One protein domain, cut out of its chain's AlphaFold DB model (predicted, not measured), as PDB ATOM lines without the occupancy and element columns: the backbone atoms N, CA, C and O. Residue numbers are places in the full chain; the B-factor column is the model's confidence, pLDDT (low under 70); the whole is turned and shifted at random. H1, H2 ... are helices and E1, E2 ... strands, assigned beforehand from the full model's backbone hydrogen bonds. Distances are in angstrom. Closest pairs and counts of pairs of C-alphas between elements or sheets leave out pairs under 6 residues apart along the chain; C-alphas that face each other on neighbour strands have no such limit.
ATOM      1  N   ARG A  86     -53.622  52.408 -13.532       94.12
ATOM      2  CA  ARG A  86     -52.632  51.346 -13.713       94.12
ATOM      3  C   ARG A  86     -53.035  50.388 -14.832       94.12
ATOM      4  O   ARG A  86     -52.176  49.952 -15.593       94.12
ATOM      5  N   ALA A  87     -54.323  50.066 -14.942       94.56
ATOM      6  CA  ALA A  87     -54.839  49.220 -16.012       94.56
ATOM      7  C   ALA A  87     -54.711  49.904 -17.375       94.56
ATOM      8  O   ALA A  87     -54.295  49.257 -18.333       94.56
ATOM      9  N   GLU A  88     -54.989  51.206 -17.457       94.75
ATOM     10  CA  GLU A  88     -54.790  51.981 -18.690       94.75
ATOM     11  C   GLU A  88     -53.315  51.994 -19.110       94.75
ATOM     12  O   GLU A  88     -53.010  51.729 -20.271       94.75
ATOM     13  N   GLN A  89     -52.394  52.192 -18.161       96.44
ATOM     14  CA  GLN A  89     -50.950  52.125 -18.413       96.44
ATOM     15  C   GLN A  89     -50.487  50.741 -18.892       96.44
ATOM     16  O   GLN A  89     -49.641  50.662 -19.780       96.44
ATOM     17  N   CYS A  90     -51.037  49.647 -18.348       96.81
ATOM     18  CA  CYS A  90     -50.760  48.298 -18.855       96.81
ATOM     19  C   CYS A  90     -51.333  48.096 -20.270       96.81
ATOM     20  O   CYS A  90     -50.644  47.561 -21.136       96.81
ATOM     21  N   ALA A  91     -52.558  48.562 -20.531       96.19
ATOM     22  CA  ALA A  91     -53.249  48.373 -21.807       96.19
ATOM     23  C   ALA A  91     -52.566  49.077 -22.995       96.19
ATOM     24  O   ALA A  91     -52.767  48.682 -24.141       96.19
ATOM     25  N   VAL A  92     -51.694  50.067 -22.749       96.25
ATOM     26  CA  VAL A  92     -50.833  50.673 -23.788       96.25
ATOM     27  C   VAL A  92     -49.987  49.623 -24.525       96.25
ATOM     28  O   VAL A  92     -49.614  49.828 -25.681       96.25
ATOM     29  N   PHE A  93     -49.697  48.489 -23.885       95.62
ATOM     30  CA  PHE A  93     -48.871  47.421 -24.446       95.62
ATOM     31  C   PHE A  93     -49.669  46.322 -25.161       95.62
ATOM     32  O   PHE A  93     -49.057  45.382 -25.665       95.62
ATOM     33  N   ASP A  94     -51.000  46.423 -25.241       94.12
ATOM     34  CA  ASP A  94     -51.848  45.382 -25.845       94.12
ATOM     35  C   ASP A  94     -51.554  45.161 -27.337       94.12
ATOM     36  O   ASP A  94     -51.565  44.031 -27.825       94.12
ATOM     37  N   ASP A  95     -51.231  46.240 -28.053       94.06
ATOM     38  CA  ASP A  95     -50.898  46.213 -29.481       94.06
ATOM     39  C   ASP A  95     -49.390  45.999 -29.738       94.06
ATOM     40  O   ASP A  95     -48.922  46.062 -30.880       94.06
ATOM     41  N   VAL A  96     -48.604  45.742 -28.684       93.56
ATOM     42  CA  VAL A  96     -47.153  45.528 -28.763       93.56
ATOM     43  C   VAL A  96     -46.838  44.038 -28.578       93.56
ATOM     44  O   VAL A  96     -47.102  43.476 -27.515       93.56
ATOM     45  N   PRO A  97     -46.232  43.363 -29.573       91.94
ATOM     46  CA  PRO A  97     -45.954  41.938 -29.467       91.94
ATOM     47  C   PRO A  97     -44.851  41.655 -28.439       91.94
ATOM     48  O   PRO A  97     -43.711  42.097 -28.589       91.94
ATOM     49  N   TYR A  98     -45.166  40.835 -27.439       91.00
ATOM     50  CA  TYR A  98     -44.222  40.306 -26.459       91.00
ATOM     51  C   TYR A  98     -43.828  38.879 -26.842       91.00
ATOM     52  O   TYR A  98     -44.684  38.014 -27.026       91.00
ATOM     53  N   SER A  99     -42.531  38.621 -27.028       89.56
ATOM     54  CA  SER A  99     -42.028  37.327 -27.532       89.56
ATOM     55  C   SER A  99     -42.727  36.851 -28.821       89.56
ATOM     56  O   SER A  99     -42.902  35.657 -29.052       89.56
ATOM     57  N   GLY A 100     -43.134  37.804 -29.670       88.38
ATOM     58  CA  GLY A 100     -43.818  37.541 -30.940       88.38
ATOM     59  C   GLY A 100     -45.327  37.289 -30.838       88.38
ATOM     60  O   GLY A 100     -45.930  36.919 -31.843       88.38
ATOM     61  N   GLN A 101     -45.945  37.488 -29.670       89.00
ATOM     62  CA  GLN A 101     -47.385  37.313 -29.454       89.00
ATOM     63  C   GLN A 101     -48.010  38.595 -28.901       89.00
ATOM     64  O   GLN A 101     -47.406  39.271 -28.073       89.00
ATOM     65  N   LEU A 102     -49.221  38.927 -29.352       91.94
ATOM     66  CA  LEU A 102     -50.017  39.985 -28.733       91.94
ATOM     67  C   LEU A 102     -50.667  39.431 -27.468       91.94
ATOM     68  O   LEU A 102     -51.310  38.376 -27.501       91.94
ATOM     69  N   LEU A 103     -50.462  40.141 -26.368       93.38
ATOM     70  CA  LEU A 103     -50.994  39.794 -25.061       93.38
ATOM     71  C   LEU A 103     -51.934  40.897 -24.617       93.38
ATOM     72  O   LEU A 103     -51.679  42.070 -24.873       93.38
ATOM     73  N   LYS A 104     -52.991  40.507 -23.916       94.94
ATOM     74  CA  LYS A 104     -53.817  41.445 -23.178       94.94
ATOM     75  C   LYS A 104     -53.192  41.664 -21.807       94.94
ATOM     76  O   LYS A 104     -52.947  40.693 -21.088       94.94
ATOM     77  N   TRP A 105     -52.917  42.913 -21.459       96.31
ATOM     78  CA  TRP A 105     -52.222  43.261 -20.228       96.31
ATOM     79  C   TRP A 105     -53.173  43.758 -19.146       96.31
ATOM     80  O   TRP A 105     -54.035  44.607 -19.367       96.31
ATOM     81  N   TYR A 106     -52.952  43.260 -17.935       95.19
ATOM     82  CA  TYR A 106     -53.707  43.602 -16.738       95.19
ATOM     83  C   TYR A 106     -52.759  44.026 -15.613       95.19
ATOM     84  O   TYR A 106     -51.631  43.535 -15.551       95.19
ATOM     85  N   PRO A 107     -53.177  44.917 -14.701       95.44
ATOM     86  CA  PRO A 107     -52.329  45.358 -13.600       95.44
ATOM     87  C   PRO A 107     -51.989  44.199 -12.656       95.44
ATOM     88  O   PRO A 107     -52.858  43.427 -12.252       95.44
ATOM     89  N   HIS A 108     -50.719  44.102 -12.265       95.19
ATOM     90  CA  HIS A 108     -50.249  43.196 -11.221       95.19
ATOM     91  C   HIS A 108     -49.653  44.006 -10.065       95.19
ATOM     92  O   HIS A 108     -48.749  44.818 -10.259       95.19
ATOM     93  N   TYR A 109     -50.165  43.788  -8.856       93.44
ATOM     94  CA  TYR A 109     -49.766  44.537  -7.666       93.44
ATOM     95  C   TYR A 109     -48.725  43.748  -6.862       93.44
ATOM     96  O   TYR A 109     -49.029  42.685  -6.326       93.44
ATOM     97  N   ASP A 110     -47.509  44.289  -6.756       93.69
ATOM     98  CA  ASP A 110     -46.430  43.739  -5.929       93.69
ATOM     99  C   ASP A 110     -46.230  44.625  -4.684       93.69
ATOM    100  O   ASP A 110     -45.855  45.793  -4.825       93.69
ATOM    101  N   PRO A 111     -46.443  44.107  -3.459       92.56
ATOM    102  CA  PRO A 111     -46.314  44.900  -2.237       92.56
ATOM    103  C   PRO A 111     -44.876  45.347  -1.946       92.56
ATOM    104  O   PRO A 111     -44.672  46.275  -1.169       92.56
ATOM    105  N   THR A 112     -43.867  44.710  -2.547       94.94
ATOM    106  CA  THR A 112     -42.460  45.109  -2.386       94.94
ATOM    107  C   THR A 112     -42.097  46.310  -3.254       94.94
ATOM    108  O   THR A 112     -41.164  47.045  -2.931       94.94
ATOM    109  N   ARG A 113     -42.831  46.517  -4.354       95.25
ATOM    110  CA  ARG A 113     -42.609  47.592  -5.328       95.25
ATOM    111  C   ARG A 113     -43.950  48.147  -5.821       95.25
ATOM    112  O   ARG A 113     -44.261  48.033  -7.008       95.25
ATOM    113  N   PRO A 114     -44.738  48.786  -4.936       95.44
ATOM    114  CA  PRO A 114     -46.113  49.189  -5.239       95.44
ATOM    115  C   PRO A 114     -46.208  50.209  -6.378       95.44
ATOM    116  O   PRO A 114     -47.216  50.275  -7.077       95.44
ATOM    117  N   CYS A 115     -45.150  50.987  -6.603       97.12
ATOM    118  CA  CYS A 115     -45.113  52.003  -7.647       97.12
ATOM    119  C   CYS A 115     -44.401  51.574  -8.926       97.12
ATOM    120  O   CYS A 115     -44.317  52.384  -9.840       97.12
ATOM    121  N   ALA A 116     -43.945  50.324  -9.043       97.75
ATOM    122  CA  ALA A 116     -43.481  49.788 -10.321       97.75
ATOM    123  C   ALA A 116     -44.675  49.421 -11.218       97.75
ATOM    124  O   ALA A 116     -45.710  48.956 -10.727       97.75
ATOM    125  N   LEU A 117     -44.536  49.595 -12.537       97.69
ATOM    126  CA  LEU A 117     -45.551  49.147 -13.491       97.69
ATOM    127  C   LEU A 117     -45.298  47.675 -13.827       97.69
ATOM    128  O   LEU A 117     -44.512  47.345 -14.718       97.69
ATOM    129  N   ILE A 118     -45.945  46.793 -13.071       97.25
ATOM    130  CA  ILE A 118     -45.918  45.345 -13.279       97.25
ATOM    131  C   ILE A 118     -47.273  44.928 -13.846       97.25
ATOM    132  O   ILE A 118     -48.317  45.297 -13.307       97.25
ATOM    133  N   CYS A 119     -47.256  44.175 -14.941       97.00
ATOM    134  CA  CYS A 119     -48.457  43.758 -15.650       97.00
ATOM    135  C   CYS A 119     -48.457  42.237 -15.858       97.00
ATOM    136  O   CYS A 119     -47.414  41.622 -16.104       97.00
ATOM    137  N   ARG A 120     -49.643  41.634 -15.756       96.25
ATOM    138  CA  ARG A 120     -49.928  40.246 -16.115       96.25
ATOM    139  C   ARG A 120     -50.433  40.206 -17.555       96.25
ATOM    140  O   ARG A 120     -51.413  40.874 -17.864       96.25
ATOM    141  N   GLY A 121     -49.757  39.458 -18.415       95.38
ATOM    142  CA  GLY A 121     -50.126  39.260 -19.812       95.38
ATOM    143  C   GLY A 121     -50.873  37.945 -20.003       95.38
ATOM    144  O   GLY A 121     -50.399  36.899 -19.555       95.38
ATOM    145  N   GLU A 122     -52.009  38.002 -20.688       93.25
ATOM    146  CA  GLU A 122     -52.826  36.853 -21.086       93.25
ATOM    147  C   GLU A 122     -52.845  36.747 -22.615       93.25
ATOM    148  O   GLU A 122     -53.045  37.739 -23.320       93.25
ATOM    149  N   GLN A 123     -52.601  35.552 -23.155       87.69
ATOM    150  CA  GLN A 123     -52.635  35.338 -24.603       87.69
ATOM    151  C   GLN A 123     -54.070  35.452 -25.128       87.69
ATOM    152  O   GLN A 123     -54.981  34.803 -24.614       87.69
ATOM    153  N   SER A 124     -54.274  36.226 -26.198       72.06
ATOM    154  CA  SER A 124     -55.553  36.208 -26.911       72.06
ATOM    155  C   SER A 124     -55.740  34.839 -27.574       72.06
ATOM    156  O   SER A 124     -54.948  34.434 -28.430       72.06
ATOM    157  N   LEU A 125     -56.794  34.119 -27.176       65.25
ATOM    158  CA  LEU A 125     -57.104  32.747 -27.604       65.25
ATOM    159  C   LEU A 125     -57.292  32.580 -29.127       65.25
ATOM    160  O   LEU A 125     -57.387  31.456 -29.622       65.25
ATOM    161  N   GLU A 126     -57.316  33.669 -29.896       63.31
ATOM    162  CA  GLU A 126     -57.359  33.617 -31.361       63.31
ATOM    163  C   GLU A 126     -56.037  33.133 -31.994       63.31
ATOM    164  O   GLU A 126     -56.064  32.603 -33.106       63.31
ATOM    165  N   ASN A 127     -54.891  33.222 -31.300       55.12
ATOM    166  CA  ASN A 127     -53.575  32.828 -31.842       55.12
ATOM    167  C   ASN A 127     -53.127  31.403 -31.440       55.12
ATOM    168  O   ASN A 127     -52.332  30.762 -32.128       55.12
ATOM    169  N   THR A 128     -53.664  30.846 -30.354       56.97
ATOM    170  CA  THR A 128     -53.320  29.492 -29.872       56.97
ATOM    171  C   THR A 128     -54.052  28.372 -30.620       56.97
ATOM    172  O   THR A 128     -53.641  27.207 -30.564       56.97
ATOM    173  N   GLU A 156     -51.191  30.165 -19.836       74.56
ATOM    174  CA  GLU A 156     -49.832  30.720 -19.936       74.56
ATOM    175  C   GLU A 156     -49.856  32.241 -19.693       74.56
ATOM    176  O   GLU A 156     -49.914  33.055 -20.616       74.56
ATOM    177  N   THR A 157     -49.882  32.629 -18.418       86.69
ATOM    178  CA  THR A 157     -49.955  34.010 -17.968       86.69
ATOM    179  C   THR A 157     -48.584  34.414 -17.489       86.69
ATOM    180  O   THR A 157     -47.980  33.774 -16.628       86.69
ATOM    181  N   ILE A 158     -48.072  35.482 -18.080       92.25
ATOM    182  CA  ILE A 158     -46.751  36.002 -17.753       92.25
ATOM    183  C   ILE A 158     -46.903  37.225 -16.868       92.25
ATOM    184  O   ILE A 158     -47.846  37.989 -17.030       92.25
ATOM    185  N   VAL A 159     -45.972  37.438 -15.946       95.69
ATOM    186  CA  VAL A 159     -45.920  38.659 -15.135       95.69
ATOM    187  C   VAL A 159     -44.600  39.345 -15.425       95.69
ATOM    188  O   VAL A 159     -43.535  38.752 -15.255       95.69
ATOM    189  N   VAL A 160     -44.668  40.583 -15.905       95.94
ATOM    190  CA  VAL A 160     -43.501  41.336 -16.367       95.94
ATOM    191  C   VAL A 160     -43.587  42.762 -15.851       95.94
ATOM    192  O   VAL A 160     -44.658  43.364 -15.804       95.94
ATOM    193  N   GLN A 161     -42.445  43.320 -15.469       97.06
ATOM    194  CA  GLN A 161     -42.324  44.747 -15.210       97.06
ATOM    195  C   GLN A 161     -42.127  45.482 -16.539       97.06
ATOM    196  O   GLN A 161     -41.078  45.348 -17.165       97.06
ATOM    197  N   LEU A 162     -43.133  46.243 -16.965       95.75
ATOM    198  CA  LEU A 162     -43.114  46.981 -18.233       95.75
ATOM    199  C   LEU A 162     -42.505  48.383 -18.091       95.75
ATOM    200  O   LEU A 162     -42.003  48.925 -19.073       95.75
ATOM    201  N   ALA A 163     -42.493  48.953 -16.878       97.00
ATOM    202  CA  ALA A 163     -41.773  50.190 -16.575       97.00
ATOM    203  C   ALA A 163     -41.284  50.249 -15.116       97.00
ATOM    204  O   ALA A 163     -41.821  49.588 -14.222       97.00
ATOM    205  N   ASP A 164     -40.262  51.071 -14.862       96.69
ATOM    206  CA  ASP A 164     -39.693  51.287 -13.521       96.69
ATOM    207  C   ASP A 164     -40.676  51.922 -12.545       96.69
ATOM    208  O   ASP A 164     -40.654  51.611 -11.355       96.69
ATOM    209  N   LYS A 165     -41.550  52.792 -13.056       96.38
ATOM    210  CA  LYS A 165     -42.568  53.477 -12.271       96.38
ATOM    211  C   LYS A 165     -43.872  53.630 -13.042       96.38
ATOM    212  O   LYS A 165     -43.849  53.761 -14.265       96.38
ATOM    213  N   VAL A 166     -44.976  53.636 -12.308       96.75
ATOM    214  CA  VAL A 166     -46.277  54.115 -12.783       96.75
ATOM    215  C   VAL A 166     -46.293  55.644 -12.864       96.75
ATOM    216  O   VAL A 166     -45.460  56.315 -12.251       96.75
ATOM    217  N   GLU A 167     -47.242  56.193 -13.612       95.81
ATOM    218  CA  GLU A 167     -47.502  57.630 -13.665       95.81
ATOM    219  C   GLU A 167     -47.961  58.168 -12.303       95.81
ATOM    220  O   GLU A 167     -48.670  57.494 -11.544       95.81
ATOM    221  N   ASP A 168     -47.555  59.402 -12.000       95.19
ATOM    222  CA  ASP A 168     -47.872  60.043 -10.726       95.19
ATOM    223  C   ASP A 168     -49.393  60.179 -10.539       95.19
ATOM    224  O   ASP A 168     -50.126  60.555 -11.453       95.19
ATOM    225  N   GLY A 169     -49.875  59.878  -9.332       92.25
ATOM    226  CA  GLY A 169     -51.303  59.825  -9.001       92.25
ATOM    227  C   GLY A 169     -51.945  58.445  -9.180       92.25
ATOM    228  O   GLY A 169     -53.092  58.251  -8.773       92.25
ATOM    229  N   THR A 170     -51.219  57.461  -9.718       93.62
ATOM    230  CA  THR A 170     -51.675  56.063  -9.757       93.62
ATOM    231  C   THR A 170     -51.734  55.488  -8.343       93.62
ATOM    232  O   THR A 170     -50.789  55.641  -7.573       93.62
ATOM    233  N   LYS A 171     -52.810  54.779  -7.992       93.00
ATOM    234  CA  LYS A 171     -52.916  54.099  -6.691       93.00
ATOM    235  C   LYS A 171     -51.802  53.071  -6.502       93.00
ATOM    236  O   LYS A 171     -51.523  52.271  -7.400       93.00
ATOM    237  N   CYS A 172     -51.219  53.035  -5.310       93.31
ATOM    238  CA  CYS A 172     -50.221  52.028  -4.946       93.31
ATOM    239  C   CYS A 172     -50.823  50.625  -4.824       93.31
ATOM    240  O   CYS A 172     -50.235  49.643  -5.267       93.31
ATOM    241  N   TYR A 173     -52.004  50.555  -4.208       90.75
ATOM    242  CA  TYR A 173     -52.708  49.327  -3.856       90.75
ATOM    243  C   TYR A 173     -54.170  49.440  -4.285       90.75
ATOM    244  O   TYR A 173     -54.731  50.537  -4.278       90.75
ATOM    245  N   ALA A 174     -54.803  48.310  -4.599       85.31
ATOM    246  CA  ALA A 174     -56.208  48.282  -5.006       85.31
ATOM    247  C   ALA A 174     -57.158  48.797  -3.904       85.31
ATOM    248  O   ALA A 174     -58.102  49.530  -4.192       85.31
ATOM    249  N   ASP A 175     -56.864  48.474  -2.642       84.81
ATOM    250  CA  ASP A 175     -57.767  48.729  -1.511       84.81
ATOM    251  C   ASP A 175     -57.469  50.030  -0.739       84.81
ATOM    252  O   ASP A 175     -58.149  50.331   0.241       84.81
ATOM    253  N   ASN A 176     -56.462  50.812  -1.150       83.69
ATOM    254  CA  ASN A 176     -56.031  52.020  -0.434       83.69
ATOM    255  C   ASN A 176     -56.150  53.298  -1.293       83.69
ATOM    256  O   ASN A 176     -56.317  53.255  -2.515       83.69
ATOM    257  N   MET A 177     -56.116  54.463  -0.643       87.69
ATOM    258  CA  MET A 177     -56.069  55.788  -1.262       87.69
ATOM    259  C   MET A 177     -54.657  56.327  -1.485       87.69
ATOM    260  O   MET A 177     -54.547  57.312  -2.209       87.69
ATOM    261  N   ASP A 178     -53.625  55.668  -0.956       92.06
ATOM    262  CA  ASP A 178     -52.227  56.027  -1.206       92.06
ATOM    263  C   ASP A 178     -51.897  55.978  -2.705       92.06
ATOM    264  O   ASP A 178     -52.337  55.079  -3.444       92.06
ATOM    265  N   VAL A 179     -51.106  56.949  -3.149       94.06
ATOM    266  CA  VAL A 179     -50.756  57.149  -4.558       94.06
ATOM    267  C   VAL A 179     -49.252  57.179  -4.759       94.06
ATOM    268  O   VAL A 179     -48.475  57.532  -3.877       94.06
ATOM    269  N   CYS A 180     -48.840  56.814  -5.962       96.06
ATOM    270  CA  CYS A 180     -47.460  56.881  -6.385       96.06
ATOM    271  C   CYS A 180     -47.110  58.298  -6.827       96.06
ATOM    272  O   CYS A 180     -47.810  58.874  -7.660       96.06
ATOM    273  N   ILE A 181     -46.027  58.848  -6.282       95.94
ATOM    274  CA  ILE A 181     -45.451  60.132  -6.691       95.94
ATOM    275  C   ILE A 181     -43.935  59.953  -6.758       95.94
ATOM    276  O   ILE A 181     -43.294  59.599  -5.772       95.94
ATOM    277  N   GLY A 182     -43.344  60.142  -7.935       94.38
ATOM    278  CA  GLY A 182     -41.903  59.971  -8.133       94.38
ATOM    279  C   GLY A 182     -41.405  58.537  -7.916       94.38
ATOM    280  O   GLY A 182     -40.210  58.334  -7.726       94.38
ATOM    281  N   GLY A 183     -42.297  57.542  -7.957       94.88
ATOM    282  CA  GLY A 183     -41.973  56.137  -7.685       94.88
ATOM    283  C   GLY A 183     -42.022  55.737  -6.205       94.88
ATOM    284  O   GLY A 183     -41.774  54.573  -5.896       94.88
ATOM    285  N   GLU A 184     -42.380  56.653  -5.304       96.12
ATOM    286  CA  GLU A 184     -42.656  56.350  -3.898       96.12
ATOM    287  C   GLU A 184     -44.162  56.337  -3.637       96.12
ATOM    288  O   GLU A 184     -44.914  57.095  -4.247       96.12
ATOM    289  N   CYS A 185     -44.598  55.450  -2.742       95.62
ATOM    290  CA  CYS A 185     -45.990  55.377  -2.321       95.62
ATOM    291  C   CYS A 185     -46.226  56.311  -1.130       95.62
ATOM    292  O   CYS A 185     -45.513  56.194  -0.128       95.62
ATOM    293  N   MET A 186     -47.204  57.214  -1.247       93.44
ATOM    294  CA  MET A 186     -47.490  58.284  -0.286       93.44
ATOM    295  C   MET A 186     -48.961  58.368   0.105       93.44
ATOM    296  O   MET A 186     -49.824  58.100  -0.766       93.44
TER     297      MET A 186
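AT A GLANCE: This is residues 86 to 128 and 156 to 186 of the 186 residues of an uncharacterized protein of Heterotrigona itama (UniProt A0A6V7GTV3). A rod with little regular structure: a small twisted antiparallel sheet, in order E1 E2 E3, with short H1 over one face, H2 at one end and looped residues 164 to 186 at the other. The printed part has 74 residues, 28 in H1, E1, E2, H2 and E3, mixed helices and strands. It is compact, with radius of gyration of the C-alphas 12.9 A and spans 41 by 19 by 18 A.

IN THESE COORDINATES: H1, residues 86 to 91, 8.6 A, begins at C-alpha 86 (-52.632, 51.346, -13.713). E1, 103 to 107, spans 12.8 A; E2, 117 to 123, 19.1 A; H2, 125 to 128, 5.5 A. E3, 158 to 163, 15.1 A, ends at C-alpha 163 (-41.773, 50.190, -16.575).

HOW THE PARTS SIT: H1 is on the sheet, height 7.0 A; its closest C-alphas to E1 are Ala 87 and Pro 107, 5.2 A. In H1 every O i to N i+4 pair is within hydrogen-bond range; H2 is too short for one. In the hairpin E1 and E2, N 104 and O 122 are within hydrogen-bond range at 2.8 A; across the antiparallel neighbours E2 and E3, N 121 and O 158 are within hydrogen-bond range at 2.8 A. H2 is not on the sheet.

THE WHOLE: The farthest C-alphas, Thr 128 and Met 186, are 41.7 A apart. Residues 129 to 155 are cut, a 10.6 A gap between C-alphas 128 and 156. The H1 to E1 link is long. Residues 125 to 128 have pLDDT under 70.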